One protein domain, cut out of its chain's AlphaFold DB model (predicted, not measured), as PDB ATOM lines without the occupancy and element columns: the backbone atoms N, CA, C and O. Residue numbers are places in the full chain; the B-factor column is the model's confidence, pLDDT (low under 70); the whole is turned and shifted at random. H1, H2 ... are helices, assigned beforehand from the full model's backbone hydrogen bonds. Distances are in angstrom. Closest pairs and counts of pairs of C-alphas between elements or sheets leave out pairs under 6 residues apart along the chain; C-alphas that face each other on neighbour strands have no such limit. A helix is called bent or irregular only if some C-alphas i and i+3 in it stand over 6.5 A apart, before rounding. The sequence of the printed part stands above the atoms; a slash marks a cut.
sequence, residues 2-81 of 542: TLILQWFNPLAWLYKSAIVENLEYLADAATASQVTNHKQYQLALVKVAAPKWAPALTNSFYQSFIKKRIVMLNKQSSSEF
ATOM      1  N   THR A   2      -4.449 -38.346 -24.413       76.06
ATOM      2  CA  THR A   2      -3.072 -38.013 -24.855       76.06
ATOM      3  C   THR A   2      -1.959 -38.882 -24.249       76.06
ATOM      4  O   THR A   2      -1.037 -39.263 -24.959       76.06
ATOM      5  N   LEU A   3      -2.062 -39.272 -22.973       83.88
ATOM      6  CA  LEU A   3      -1.088 -40.167 -22.320       83.88
ATOM      7  C   LEU A   3      -1.063 -41.588 -22.898       83.88
ATOM      8  O   LEU A   3      -0.042 -42.254 -22.800       83.88
ATOM      9  N   ILE A   4      -2.167 -42.046 -23.497       87.19
ATOM     10  CA  ILE A   4      -2.234 -43.365 -24.145       87.19
ATOM     11  C   ILE A   4      -1.430 -43.322 -25.449       87.19
ATOM     12  O   ILE A   4      -0.672 -44.237 -25.740       87.19
ATOM     13  N   LEU A   5      -1.532 -42.215 -26.192       89.75
ATOM     14  CA  LEU A   5      -0.771 -41.990 -27.423       89.75
ATOM     15  C   LEU A   5       0.720 -41.725 -27.153       89.75
ATOM     16  O   LEU A   5       1.565 -42.074 -27.966       89.75
ATOM     17  N   GLN A   6       1.049 -41.129 -26.003       91.50
ATOM     18  CA  GLN A   6       2.417 -40.765 -25.613       91.50
ATOM     19  C   GLN A   6       2.953 -41.611 -24.450       91.50
ATOM     20  O   GLN A   6       3.752 -41.128 -23.648       91.50
ATOM     21  N   TRP A   7       2.521 -42.869 -24.333       92.12
ATOM     22  CA  TRP A   7       2.837 -43.719 -23.179       92.12
ATOM     23  C   TRP A   7       4.346 -43.949 -22.985       92.12
ATOM     24  O   TRP A   7       4.799 -44.108 -21.852       92.12
ATOM     25  N   PHE A   8       5.119 -43.905 -24.075       92.44
ATOM     26  CA  PHE A   8       6.577 -44.040 -24.079       92.44
ATOM     27  C   PHE A   8       7.324 -42.730 -23.777       92.44
ATOM     28  O   PHE A   8       8.522 -42.765 -23.512       92.44
ATOM     29  N   ASN A   9       6.659 -41.568 -23.825       92.88
ATOM     30  CA  ASN A   9       7.316 -40.278 -23.630       92.88
ATOM     31  C   ASN A   9       7.454 -39.964 -22.125       92.88
ATOM     32  O   ASN A   9       6.448 -39.646 -21.478       92.88
ATOM     33  N   PRO A  10       8.673 -39.962 -21.549       89.81
ATOM     34  CA  PRO A  10       8.860 -39.648 -20.133       89.81
ATOM     35  C   PRO A  10       8.405 -38.223 -19.776       89.81
ATOM     36  O   PRO A  10       7.940 -37.992 -18.660       89.81
ATOM     37  N   LEU A  11       8.453 -37.272 -20.720       91.69
ATOM     38  CA  LEU A  11       7.990 -35.898 -20.497       91.69
ATOM     39  C   LEU A  11       6.475 -35.822 -20.285       91.69
ATOM     40  O   LEU A  11       6.016 -35.002 -19.495       91.69
ATOM     41  N   ALA A  12       5.696 -36.692 -20.932       89.19
ATOM     42  CA  ALA A  12       4.246 -36.721 -20.762       89.19
ATOM     43  C   ALA A  12       3.860 -37.159 -19.337       89.19
ATOM     44  O   ALA A  12       2.968 -36.572 -18.716       89.19
ATOM     45  N   TRP A  13       4.584 -38.136 -18.781       85.75
ATOM     46  CA  TRP A  13       4.421 -38.573 -17.393       85.75
ATOM     47  C   TRP A  13       4.836 -37.492 -16.394       85.75
ATOM     48  O   TRP A  13       4.091 -37.220 -15.452       85.75
ATOM     49  N   LEU A  14       5.970 -36.823 -16.627       88.19
ATOM     50  CA  LEU A  14       6.410 -35.695 -15.801       88.19
ATOM     51  C   LEU A  14       5.402 -34.541 -15.831       88.19
ATOM     52  O   LEU A  14       5.079 -33.976 -14.787       88.19
ATOM     53  N   TYR A  15       4.857 -34.230 -17.006       89.75
ATOM     54  CA  TYR A  15       3.848 -33.192 -17.178       89.75
ATOM     55  C   TYR A  15       2.545 -33.529 -16.445       89.75
ATOM     56  O   TYR A  15       2.009 -32.689 -15.723       89.75
ATOM     57  N   LYS A  16       2.072 -34.779 -16.542       88.75
ATOM     58  CA  LYS A  16       0.924 -35.267 -15.762       88.75
ATOM     59  C   LYS A  16       1.159 -35.067 -14.264       88.75
ATOM     60  O   LYS A  16       0.301 -34.514 -13.579       88.75
ATOM     61  N   SER A  17       2.310 -35.508 -13.760       85.00
ATOM     62  CA  SER A  17       2.663 -35.356 -12.347       85.00
ATOM     63  C   SER A  17       2.719 -33.887 -11.925       85.00
ATOM     64  O   SER A  17       2.213 -33.552 -10.858       85.00
ATOM     65  N   ALA A  18       3.259 -33.006 -12.772       87.88
ATOM     66  CA  ALA A  18       3.306 -31.569 -12.518       87.88
ATOM     67  C   ALA A  18       1.908 -30.928 -12.468       87.88
ATOM     68  O   ALA A  18       1.654 -30.106 -11.592       87.88
ATOM     69  N   ILE A  19       0.983 -31.324 -13.354       88.62
ATOM     70  CA  ILE A  19      -0.408 -30.842 -13.326       88.62
ATOM     71  C   ILE A  19      -1.111 -31.273 -12.040       88.62
ATOM     72  O   ILE A  19      -1.750 -30.446 -11.397       88.62
ATOM     73  N   VAL A  20      -0.999 -32.550 -11.663       87.69
ATOM     74  CA  VAL A  20      -1.633 -33.073 -10.442       87.69
ATOM     75  C   VAL A  20      -1.100 -32.340  -9.213       87.69
ATOM     76  O   VAL A  20      -1.879 -31.884  -8.385       87.69
ATOM     77  N   GLU A  21       0.219 -32.161  -9.127       86.88
ATOM     78  CA  GLU A  21       0.852 -31.416  -8.037       86.88
ATOM     79  C   GLU A  21       0.376 -29.951  -8.004       86.88
ATOM     80  O   GLU A  21       0.051 -29.440  -6.937       86.88
ATOM     81  N   ASN A  22       0.243 -29.298  -9.162       90.12
ATOM     82  CA  ASN A  22      -0.271 -27.931  -9.261       90.12
ATOM     83  C   ASN A  22      -1.749 -27.806  -8.847       90.12
ATOM     84  O   ASN A  22      -2.129 -26.829  -8.207       90.12
ATOM     85  N   LEU A  23      -2.593 -28.783  -9.188       89.50
ATOM     86  CA  LEU A  23      -4.003 -28.790  -8.784       89.50
ATOM     87  C   LEU A  23      -4.157 -28.981  -7.272       89.50
ATOM     88  O   LEU A  23      -4.924 -28.249  -6.652       89.50
ATOM     89  N   GLU A  24      -3.394 -29.900  -6.672       89.19
ATOM     90  CA  GLU A  24      -3.352 -30.068  -5.211       89.19
ATOM     91  C   GLU A  24      -2.884 -28.779  -4.527       89.19
ATOM     92  O   GLU A  24      -3.455 -28.363  -3.528       89.19
ATOM     93  N   TYR A  25      -1.900 -28.092  -5.105       90.12
ATOM     94  CA  TYR A  25      -1.418 -26.800  -4.623       90.12
ATOM     95  C   TYR A  25      -2.461 -25.684  -4.687       90.12
ATOM     96  O   TYR A  25      -2.569 -24.903  -3.742       90.12
ATOM     97  N   LEU A  26      -3.241 -25.602  -5.765       88.50
ATOM     98  CA  LEU A  26      -4.338 -24.638  -5.869       88.50
ATOM     99  C   LEU A  26      -5.460 -24.954  -4.873       88.50
ATOM    100  O   LEU A  26      -5.975 -24.039  -4.231       88.50
ATOM    101  N   ALA A  27      -5.799 -26.233  -4.702       88.88
ATOM    102  CA  ALA A  27      -6.785 -26.673  -3.718       88.88
ATOM    103  C   ALA A  27      -6.329 -26.376  -2.277       88.88
ATOM    104  O   ALA A  27      -7.100 -25.834  -1.480       88.88
ATOM    105  N   ASP A  28      -5.064 -26.659  -1.959       90.31
ATOM    106  CA  ASP A  28      -4.454 -26.384  -0.657       90.31
ATOM    107  C   ASP A  28      -4.419 -24.871  -0.372       90.31
ATOM    108  O   ASP A  28      -4.753 -24.446   0.733       90.31
ATOM    109  N   ALA A  29      -4.085 -24.042  -1.369       88.00
ATOM    110  CA  ALA A  29      -4.078 -22.583  -1.246       88.00
ATOM    111  C   ALA A  29      -5.486 -21.998  -1.036       88.00
ATOM    112  O   ALA A  29      -5.673 -21.140  -0.173       88.00
ATOM    113  N   ALA A  30      -6.481 -22.481  -1.787       88.94
ATOM    114  CA  ALA A  30      -7.875 -22.059  -1.641       88.94
ATOM    115  C   ALA A  30      -8.488 -22.495  -0.301       88.94
ATOM    116  O   ALA A  30      -9.343 -21.801   0.242       88.94
ATOM    117  N   THR A  31      -8.052 -23.634   0.243       88.06
ATOM    118  CA  THR A  31      -8.482 -24.096   1.570       88.06
ATOM    119  C   THR A  31      -7.781 -23.308   2.675       88.06
ATOM    120  O   THR A  31      -8.412 -22.924   3.657       88.06
ATOM    121  N   ALA A  32      -6.490 -23.006   2.508       84.94
ATOM    122  CA  ALA A  32      -5.726 -22.215   3.468       84.94
ATOM    123  C   ALA A  32      -6.300 -20.802   3.657       84.94
ATOM    124  O   ALA A  32      -6.300 -20.309   4.777       84.94
ATOM    125  N   SER A  33      -6.853 -20.175   2.610       83.19
ATOM    126  CA  SER A  33      -7.506 -18.862   2.732       83.19
ATOM    127  C   SER A  33      -8.856 -18.894   3.461       83.19
ATOM    128  O   SER A  33      -9.301 -17.859   3.949       83.19
ATOM    129  N   GLN A  34      -9.503 -20.059   3.554       84.88
ATOM    130  CA  GLN A  34     -10.818 -20.232   4.188       84.88
ATOM    131  C   GLN A  34     -10.727 -20.753   5.630       84.88
ATOM    132  O   GLN A  34     -11.678 -20.631   6.400       84.88
ATOM    133  N   VAL A  35      -9.593 -21.344   6.013       83.25
ATOM    134  CA  VAL A  35      -9.394 -21.939   7.338       83.25
ATOM    135  C   VAL A  35      -8.675 -20.957   8.260       83.25
ATOM    136  O   VAL A  35      -7.546 -20.553   8.011       83.25
ATOM    137  N   THR A  36      -9.288 -20.648   9.402       77.69
ATOM    138  CA  THR A  36      -8.736 -19.728  10.415       77.69
ATOM    139  C   THR A  36      -7.431 -20.217  11.054       77.69
ATOM    140  O   THR A  36      -6.650 -19.412  11.559       77.69
ATOM    141  N   ASN A  37      -7.165 -21.529  11.041       82.81
ATOM    142  CA  ASN A  37      -5.977 -22.131  11.646       82.81
ATOM    143  C   ASN A  37      -5.201 -23.035  10.671       82.81
ATOM    144  O   ASN A  37      -5.466 -24.233  10.544       82.81
ATOM    145  N   HIS A  38      -4.158 -22.476  10.052       79.00
ATOM    146  CA  HIS A  38      -3.285 -23.196   9.117       79.00
ATOM    147  C   HIS A  38      -2.639 -24.457   9.725       79.00
ATOM    148  O   HIS A  38      -2.440 -25.448   9.022       79.00
ATOM    149  N   LYS A  39      -2.339 -24.469  11.035       81.88
ATOM    150  CA  LYS A  39      -1.723 -25.633  11.704       81.88
ATOM    151  C   LYS A  39      -2.690 -26.808  11.815       81.88
ATOM    152  O   LYS A  39      -2.271 -27.954  11.675       81.88
ATOM    153  N   GLN A  40      -3.975 -26.542  12.049       81.19
ATOM    154  CA  GLN A  40      -4.996 -27.595  12.093       81.19
ATOM    155  C   GLN A  40      -5.176 -28.250  10.722       81.19
ATOM    156  O   GLN A  40      -5.263 -29.474  10.640       81.19
ATOM    157  N   TYR A  41      -5.139 -27.455   9.650       86.44
ATOM    158  CA  TYR A  41      -5.183 -27.973   8.285       86.44
ATOM    159  C   TYR A  41      -3.955 -28.834   7.945       86.44
ATOM    160  O   TYR A  41      -4.094 -29.959   7.467       86.44
ATOM    161  N   GLN A  42      -2.748 -28.372   8.292       84.50
ATOM    162  CA  GLN A  42      -1.516 -29.157   8.123       84.50
ATOM    163  C   GLN A  42      -1.560 -30.482   8.902       84.50
ATOM    164  O   GLN A  42      -1.146 -31.521   8.386       84.50
ATOM    165  N   LEU A  43      -2.102 -30.477  10.124       83.25
ATOM    166  CA  LEU A  43      -2.259 -31.687  10.931       83.25
ATOM    167  C   LEU A  43      -3.283 -32.657  10.319       83.25
ATOM    168  O   LEU A  43      -3.073 -33.870  10.349       83.25
ATOM    169  N   ALA A  44      -4.365 -32.141   9.729       82.69
ATOM    170  CA  ALA A  44      -5.347 -32.947   9.010       82.69
ATOM    171  C   ALA A  44      -4.725 -33.628   7.778       82.69
ATOM    172  O   ALA A  44      -4.911 -34.831   7.594       82.69
ATOM    173  N   LEU A  45      -3.912 -32.902   7.003       82.62
ATOM    174  CA  LEU A  45      -3.148 -33.451   5.878       82.62
ATOM    175  C   LEU A  45      -2.212 -34.587   6.323       82.62
ATOM    176  O   LEU A  45      -2.226 -35.669   5.735       82.62
ATOM    177  N   VAL A  46      -1.456 -34.390   7.409       83.06
ATOM    178  CA  VAL A  46      -0.593 -35.440   7.986       83.06
ATOM    179  C   VAL A  46      -1.412 -36.646   8.445       83.06
ATOM    180  O   VAL A  46      -1.004 -37.779   8.213       83.06
ATOM    181  N   LYS A  47      -2.578 -36.433   9.060       79.12
ATOM    182  CA  LYS A  47      -3.449 -37.511   9.551       79.12
ATOM    183  C   LYS A  47      -4.061 -38.343   8.419       79.12
ATOM    184  O   LYS A  47      -4.216 -39.548   8.585       79.12
ATOM    185  N   VAL A  48      -4.393 -37.723   7.287       76.25
ATOM    186  CA  VAL A  48      -4.890 -38.422   6.086       76.25
ATOM    187  C   VAL A  48      -3.773 -39.214   5.402       76.25
ATOM    188  O   VAL A  48      -4.017 -40.316   4.918       76.25
ATOM    189  N   ALA A  49      -2.552 -38.676   5.392       71.38
ATOM    190  CA  ALA A  49      -1.387 -39.322   4.791       71.38
ATOM    191  C   ALA A  49      -0.680 -40.332   5.709       71.38
ATOM    192  O   ALA A  49       0.164 -41.096   5.239       71.38
ATOM    193  N   ALA A  50      -0.987 -40.327   7.010       70.06
ATOM    194  CA  ALA A  50      -0.433 -41.279   7.956       70.06
ATOM    195  C   ALA A  50      -0.780 -42.706   7.498       70.06
ATOM    196  O   ALA A  50      -1.939 -42.978   7.169       70.06
ATOM    197  N   PRO A  51       0.200 -43.625   7.462       62.88
ATOM    198  CA  PRO A  51      -0.038 -44.983   7.010       62.88
ATOM    199  C   PRO A  51      -1.075 -45.639   7.920       62.88
ATOM    200  O   PRO A  51      -0.831 -45.892   9.098       62.88
ATOM    201  N   LYS A  52      -2.250 -45.930   7.361       59.66
ATOM    202  CA  LYS A  52      -3.137 -46.946   7.928       59.66
ATOM    203  C   LYS A  52      -2.408 -48.283   7.781       59.66
ATOM    204  O   LYS A  52      -1.747 -48.482   6.764       59.66
ATOM    205  N   TRP A  53      -2.487 -49.172   8.772       54.91
ATOM    206  CA  TRP A  53      -1.907 -50.516   8.678       54.91
ATOM    207  C   TRP A  53      -2.532 -51.268   7.495       54.91
ATOM    208  O   TRP A  53      -3.594 -51.870   7.618       54.91
ATOM    209  N   ALA A  54      -1.901 -51.168   6.330       57.47
ATOM    210  CA  ALA A  54      -2.280 -51.855   5.109       57.47
ATOM    211  C   ALA A  54      -1.363 -53.077   4.929       57.47
ATOM    212  O   ALA A  54      -0.182 -53.007   5.282       57.47
ATOM    213  N   PRO A  55      -1.877 -54.203   4.407       61.62
ATOM    214  CA  PRO A  55      -1.082 -55.410   4.209       61.62
ATOM    215  C   PRO A  55       0.113 -55.170   3.268       61.62
ATOM    216  O   PRO A  55       0.025 -54.431   2.284       61.62
ATOM    217  N   ALA A  56       1.230 -55.837   3.580       60.16
ATOM    218  CA  ALA A  56       2.576 -55.633   3.027       60.16
ATOM    219  C   ALA A  56       2.733 -55.861   1.507       60.16
ATOM    220  O   ALA A  56       3.793 -55.592   0.952       60.16
ATOM    221  N   LEU A  57       1.687 -56.332   0.824       61.78
ATOM    222  CA  LEU A  57       1.673 -56.554  -0.627       61.78
ATOM    223  C   LEU A  57       1.322 -55.289  -1.432       61.78
ATOM    224  O   LEU A  57       1.236 -55.343  -2.656       61.78
ATOM    225  N   THR A  58       1.115 -54.147  -0.769       59.97
ATOM    226  CA  THR A  58       0.834 -52.864  -1.429       59.97
ATOM    227  C   THR A  58       2.041 -51.930  -1.322       59.97
ATOM    228  O   THR A  58       2.591 -51.712  -0.244       59.97
ATOM    229  N   ASN A  59       2.489 -51.378  -2.451       54.06
ATOM    230  CA  ASN A  59       3.577 -50.403  -2.477       54.06
ATOM    231  C   ASN A  59       3.021 -49.007  -2.136       54.06
ATOM    232  O   ASN A  59       2.102 -48.514  -2.796       54.06
ATOM    233  N   SER A  60       3.561 -48.363  -1.097       57.44
ATOM    234  CA  SER A  60       3.160 -47.012  -0.690       57.44
ATOM    235  C   SER A  60       3.818 -45.960  -1.592       57.44
ATOM    236  O   SER A  60       4.768 -45.278  -1.214       57.44
ATOM    237  N   PHE A  61       3.284 -45.796  -2.805       52.88
ATOM    238  CA  PHE A  61       3.754 -44.823  -3.804       52.88
ATOM    239  C   PHE A  61       3.542 -43.332  -3.421       52.88
ATOM    240  O   PHE A  61       3.811 -42.449  -4.231       52.88
ATOM    241  N   TYR A  62       3.070 -43.007  -2.207       53.19
ATOM    242  CA  TYR A  62       2.457 -41.702  -1.890       53.19
ATOM    243  C   TYR A  62       3.179 -40.816  -0.853       53.19
ATOM    244  O   TYR A  62       2.607 -39.827  -0.395       53.19
ATOM    245  N   GLN A  63       4.434 -41.085  -0.482       55.72
ATOM    246  CA  GLN A  63       5.082 -40.304   0.591       55.72
ATOM    247  C   GLN A  63       5.699 -38.960   0.156       55.72
ATOM    248  O   GLN A  63       5.838 -38.054   0.981       55.72
ATOM    249  N   SER A  64       6.042 -38.761  -1.123       60.31
ATOM    250  CA  SER A  64       6.708 -37.518  -1.556       60.31
ATOM    251  C   SER A  64       5.761 -36.321  -1.688       60.31
ATOM    252  O   SER A  64       6.187 -35.183  -1.479       60.31
ATOM    253  N   PHE A  65       4.485 -36.547  -2.014       67.94
ATOM    254  CA  PHE A  65       3.523 -35.471  -2.285       67.94
ATOM    255  C   PHE A  65       3.060 -34.746  -1.019       67.94
ATOM    256  O   PHE A  65       2.957 -33.524  -1.030       67.94
ATOM    257  N   ILE A  66       2.855 -35.453   0.099       77.81
ATOM    258  CA  ILE A  66       2.364 -34.815   1.330       77.81
ATOM    259  C   ILE A  66       3.379 -33.835   1.922       77.81
ATOM    260  O   ILE A  66       3.031 -32.719   2.302       77.81
ATOM    261  N   LYS A  67       4.664 -34.216   1.926       81.19
ATOM    262  CA  LYS A  67       5.753 -33.341   2.368       81.19
ATOM    263  C   LYS A  67       5.790 -32.070   1.522       81.19
ATOM    264  O   LYS A  67       5.901 -30.976   2.065       81.19
ATOM    265  N   LYS A  68       5.681 -32.215   0.200       85.19
ATOM    266  CA  LYS A  68       5.675 -31.100  -0.747       85.19
ATOM    267  C   LYS A  68       4.491 -30.146  -0.527       85.19
ATOM    268  O   LYS A  68       4.712 -28.943  -0.455       85.19
ATOM    269  N   ARG A  69       3.281 -30.676  -0.313       87.00
ATOM    270  CA  ARG A  69       2.067 -29.904   0.026       87.00
ATOM    271  C   ARG A  69       2.217 -29.098   1.318       87.00
ATOM    272  O   ARG A  69       1.980 -27.895   1.327       87.00
ATOM    273  N   ILE A  70       2.728 -29.715   2.388       85.38
ATOM    274  CA  ILE A  70       2.972 -29.031   3.674       85.38
ATOM    275  C   ILE A  70       4.048 -27.942   3.545       85.38
ATOM    276  O   ILE A  70       3.923 -26.865   4.129       85.38
ATOM    277  N   VAL A  71       5.116 -28.205   2.787       86.62
ATOM    278  CA  VAL A  71       6.163 -27.204   2.528       86.62
ATOM    279  C   VAL A  71       5.606 -26.037   1.714       86.62
ATOM    280  O   VAL A  71       5.918 -24.894   2.032       86.62
ATOM    281  N   MET A  72       4.773 -26.304   0.704       85.44
ATOM    282  CA  MET A  72       4.129 -25.278  -0.121       85.44
ATOM    283  C   MET A  72       3.224 -24.371   0.723       85.44
ATOM    284  O   MET A  72       3.356 -23.156   0.630       85.44
ATOM    285  N   LEU A  73       2.417 -24.930   1.632       84.31
ATOM    286  CA  LEU A  73       1.557 -24.158   2.544       84.31
ATOM    287  C   LEU A  73       2.310 -23.143   3.420       84.31
ATOM    288  O   LEU A  73       1.731 -22.147   3.842       84.31
ATOM    289  N   ASN A  74       3.588 -23.394   3.716       84.12
ATOM    290  CA  ASN A  74       4.441 -22.482   4.486       84.12
ATOM    291  C   ASN A  74       5.353 -21.621   3.594       84.12
ATOM    292  O   ASN A  74       6.150 -20.827   4.096       84.12
ATOM    293  N   LYS A  75       5.285 -21.798   2.273       83.69
ATOM    294  CA  LYS A  75       6.142 -21.110   1.313       83.69
ATOM    295  C   LYS A  75       5.513 -19.774   0.942       83.69
ATOM    296  O   LYS A  75       4.382 -19.708   0.479       83.69
ATOM    297  N   GLN A  76       6.280 -18.704   1.108       74.69
ATOM    298  CA  GLN A  76       5.885 -17.381   0.636       74.69
ATOM    299  C   GLN A  76       5.794 -17.369  -0.897       74.69
ATOM    300  O   GLN A  76       6.551 -18.075  -1.578       74.69
ATOM    301  N   SER A  77       4.869 -16.574  -1.441       70.19
ATOM    302  CA  SER A  77       4.701 -16.435  -2.886       70.19
ATOM    303  C   SER A  77       6.012 -15.983  -3.540       70.19
ATOM    304  O   SER A  77       6.804 -15.221  -2.983       70.19
ATOM    305  N   SER A  78       6.303 -16.517  -4.726       73.12
ATOM    306  CA  SER A  78       7.481 -16.102  -5.484       73.12
ATOM    307  C   SER A  78       7.356 -14.639  -5.900       73.12
ATOM    308  O   SER A  78       6.313 -14.253  -6.420       73.12
ATOM    309  N   SER A  79       8.431 -13.860  -5.748       74.62
ATOM    310  CA  SER A  79       8.466 -12.480  -6.232       74.62
ATOM    311  C   SER A  79       8.226 -12.409  -7.741       74.62
ATOM    312  O   SER A  79       8.720 -13.244  -8.506       74.62
ATOM    313  N   GLU A  80       7.514 -11.366  -8.169       75.25
ATOM    314  CA  GLU A  80       7.225 -11.060  -9.578       75.25
ATOM    315  C   GLU A  80       8.499 -11.024 -10.444       75.25
ATOM    316  O   GLU A  80       8.488 -11.401 -11.614       75.25
ATOM    317  N   PHE A  81       9.647 -10.700  -9.842       76.94
ATOM    318  CA  PHE A  81      10.960 -10.728 -10.488       76.94
ATOM    319  C   PHE A  81      11.365 -12.111 -11.036       76.94
ATOM    320  O   PHE A  81      12.086 -12.204 -12.027       76.94
TER     321      PHE A  81
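This is residues 2 to 81 of the 542 residues of an uncharacterized protein of Leeuwenhoekiella sp (UniProt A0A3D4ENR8). A long helix, H2, and a hairpin of two shorter helices, H3 and H4, make a loose V, with H4 packed on H2 and the closed end where H2 leads into H3. The tiny H1 folds back near the other end of H2, while residues 52 to 59 of the H3 to H4 loop and the tail, residues 75 to 81, stick out. The printed part has 80 residues, with four named helices in the order H1, H2, H3, H4 and no named strand, and its class is all helix. It is flat and loose, with a radius of gyration of the C-alphas of 15.8 A and spans of 45 by 44 by 18 A.

H2, residues 10 to 32, measures 32.8 A, from C-alpha 10 at (8.860, -39.648, -20.133) to C-alpha 32 at (-5.726, -22.215, 3.468). H1 is residues 2 to 5. H3, residues 38 to 49, measures 16.8 A. H4, residues 63 to 73, measures 16.6 A and ends at C-alpha 73 (1.557, -24.158, 2.544). H4 is neither bent nor irregular, but only just: C-alphas 63 and 66 are 6.2 A apart.

H2 and H4 touch, their closest C-alphas, of Tyr 25 and Arg 69, 6.6 A apart, at a steep tilt of 46 degrees, the same way. H3 and H4 form a helical hairpin at a shallow tilt of 9 degrees, opposite ways; their closest C-alphas, of Gln 42 and Ile 70, are 6.3 A apart. H2 and H3 are close but not clearly touching, closest at the C-alphas of Ala 32 and His 38, 6.2 A. H1 and H2 are likewise close but not clearly touching, closest at the C-alphas of Leu 3 and Ala 12, 6.5 A. H1 is apart from H3 and H4. Each O i to N i+4 pair is within hydrogen-bond range in H2 and H3, and 6 of 7 are in H4; H1 is too short for such a pair.

The C-alphas farthest apart, of Pro 55 and Phe 81, are 48.6 A apart. The printed part has no cut. The link from H3 to H4, residues 50 to 62, is long. Residues 51 to 65, of which 63 to 65 belong to H4, have pLDDT under 70; the mean of the printed part is 79.5.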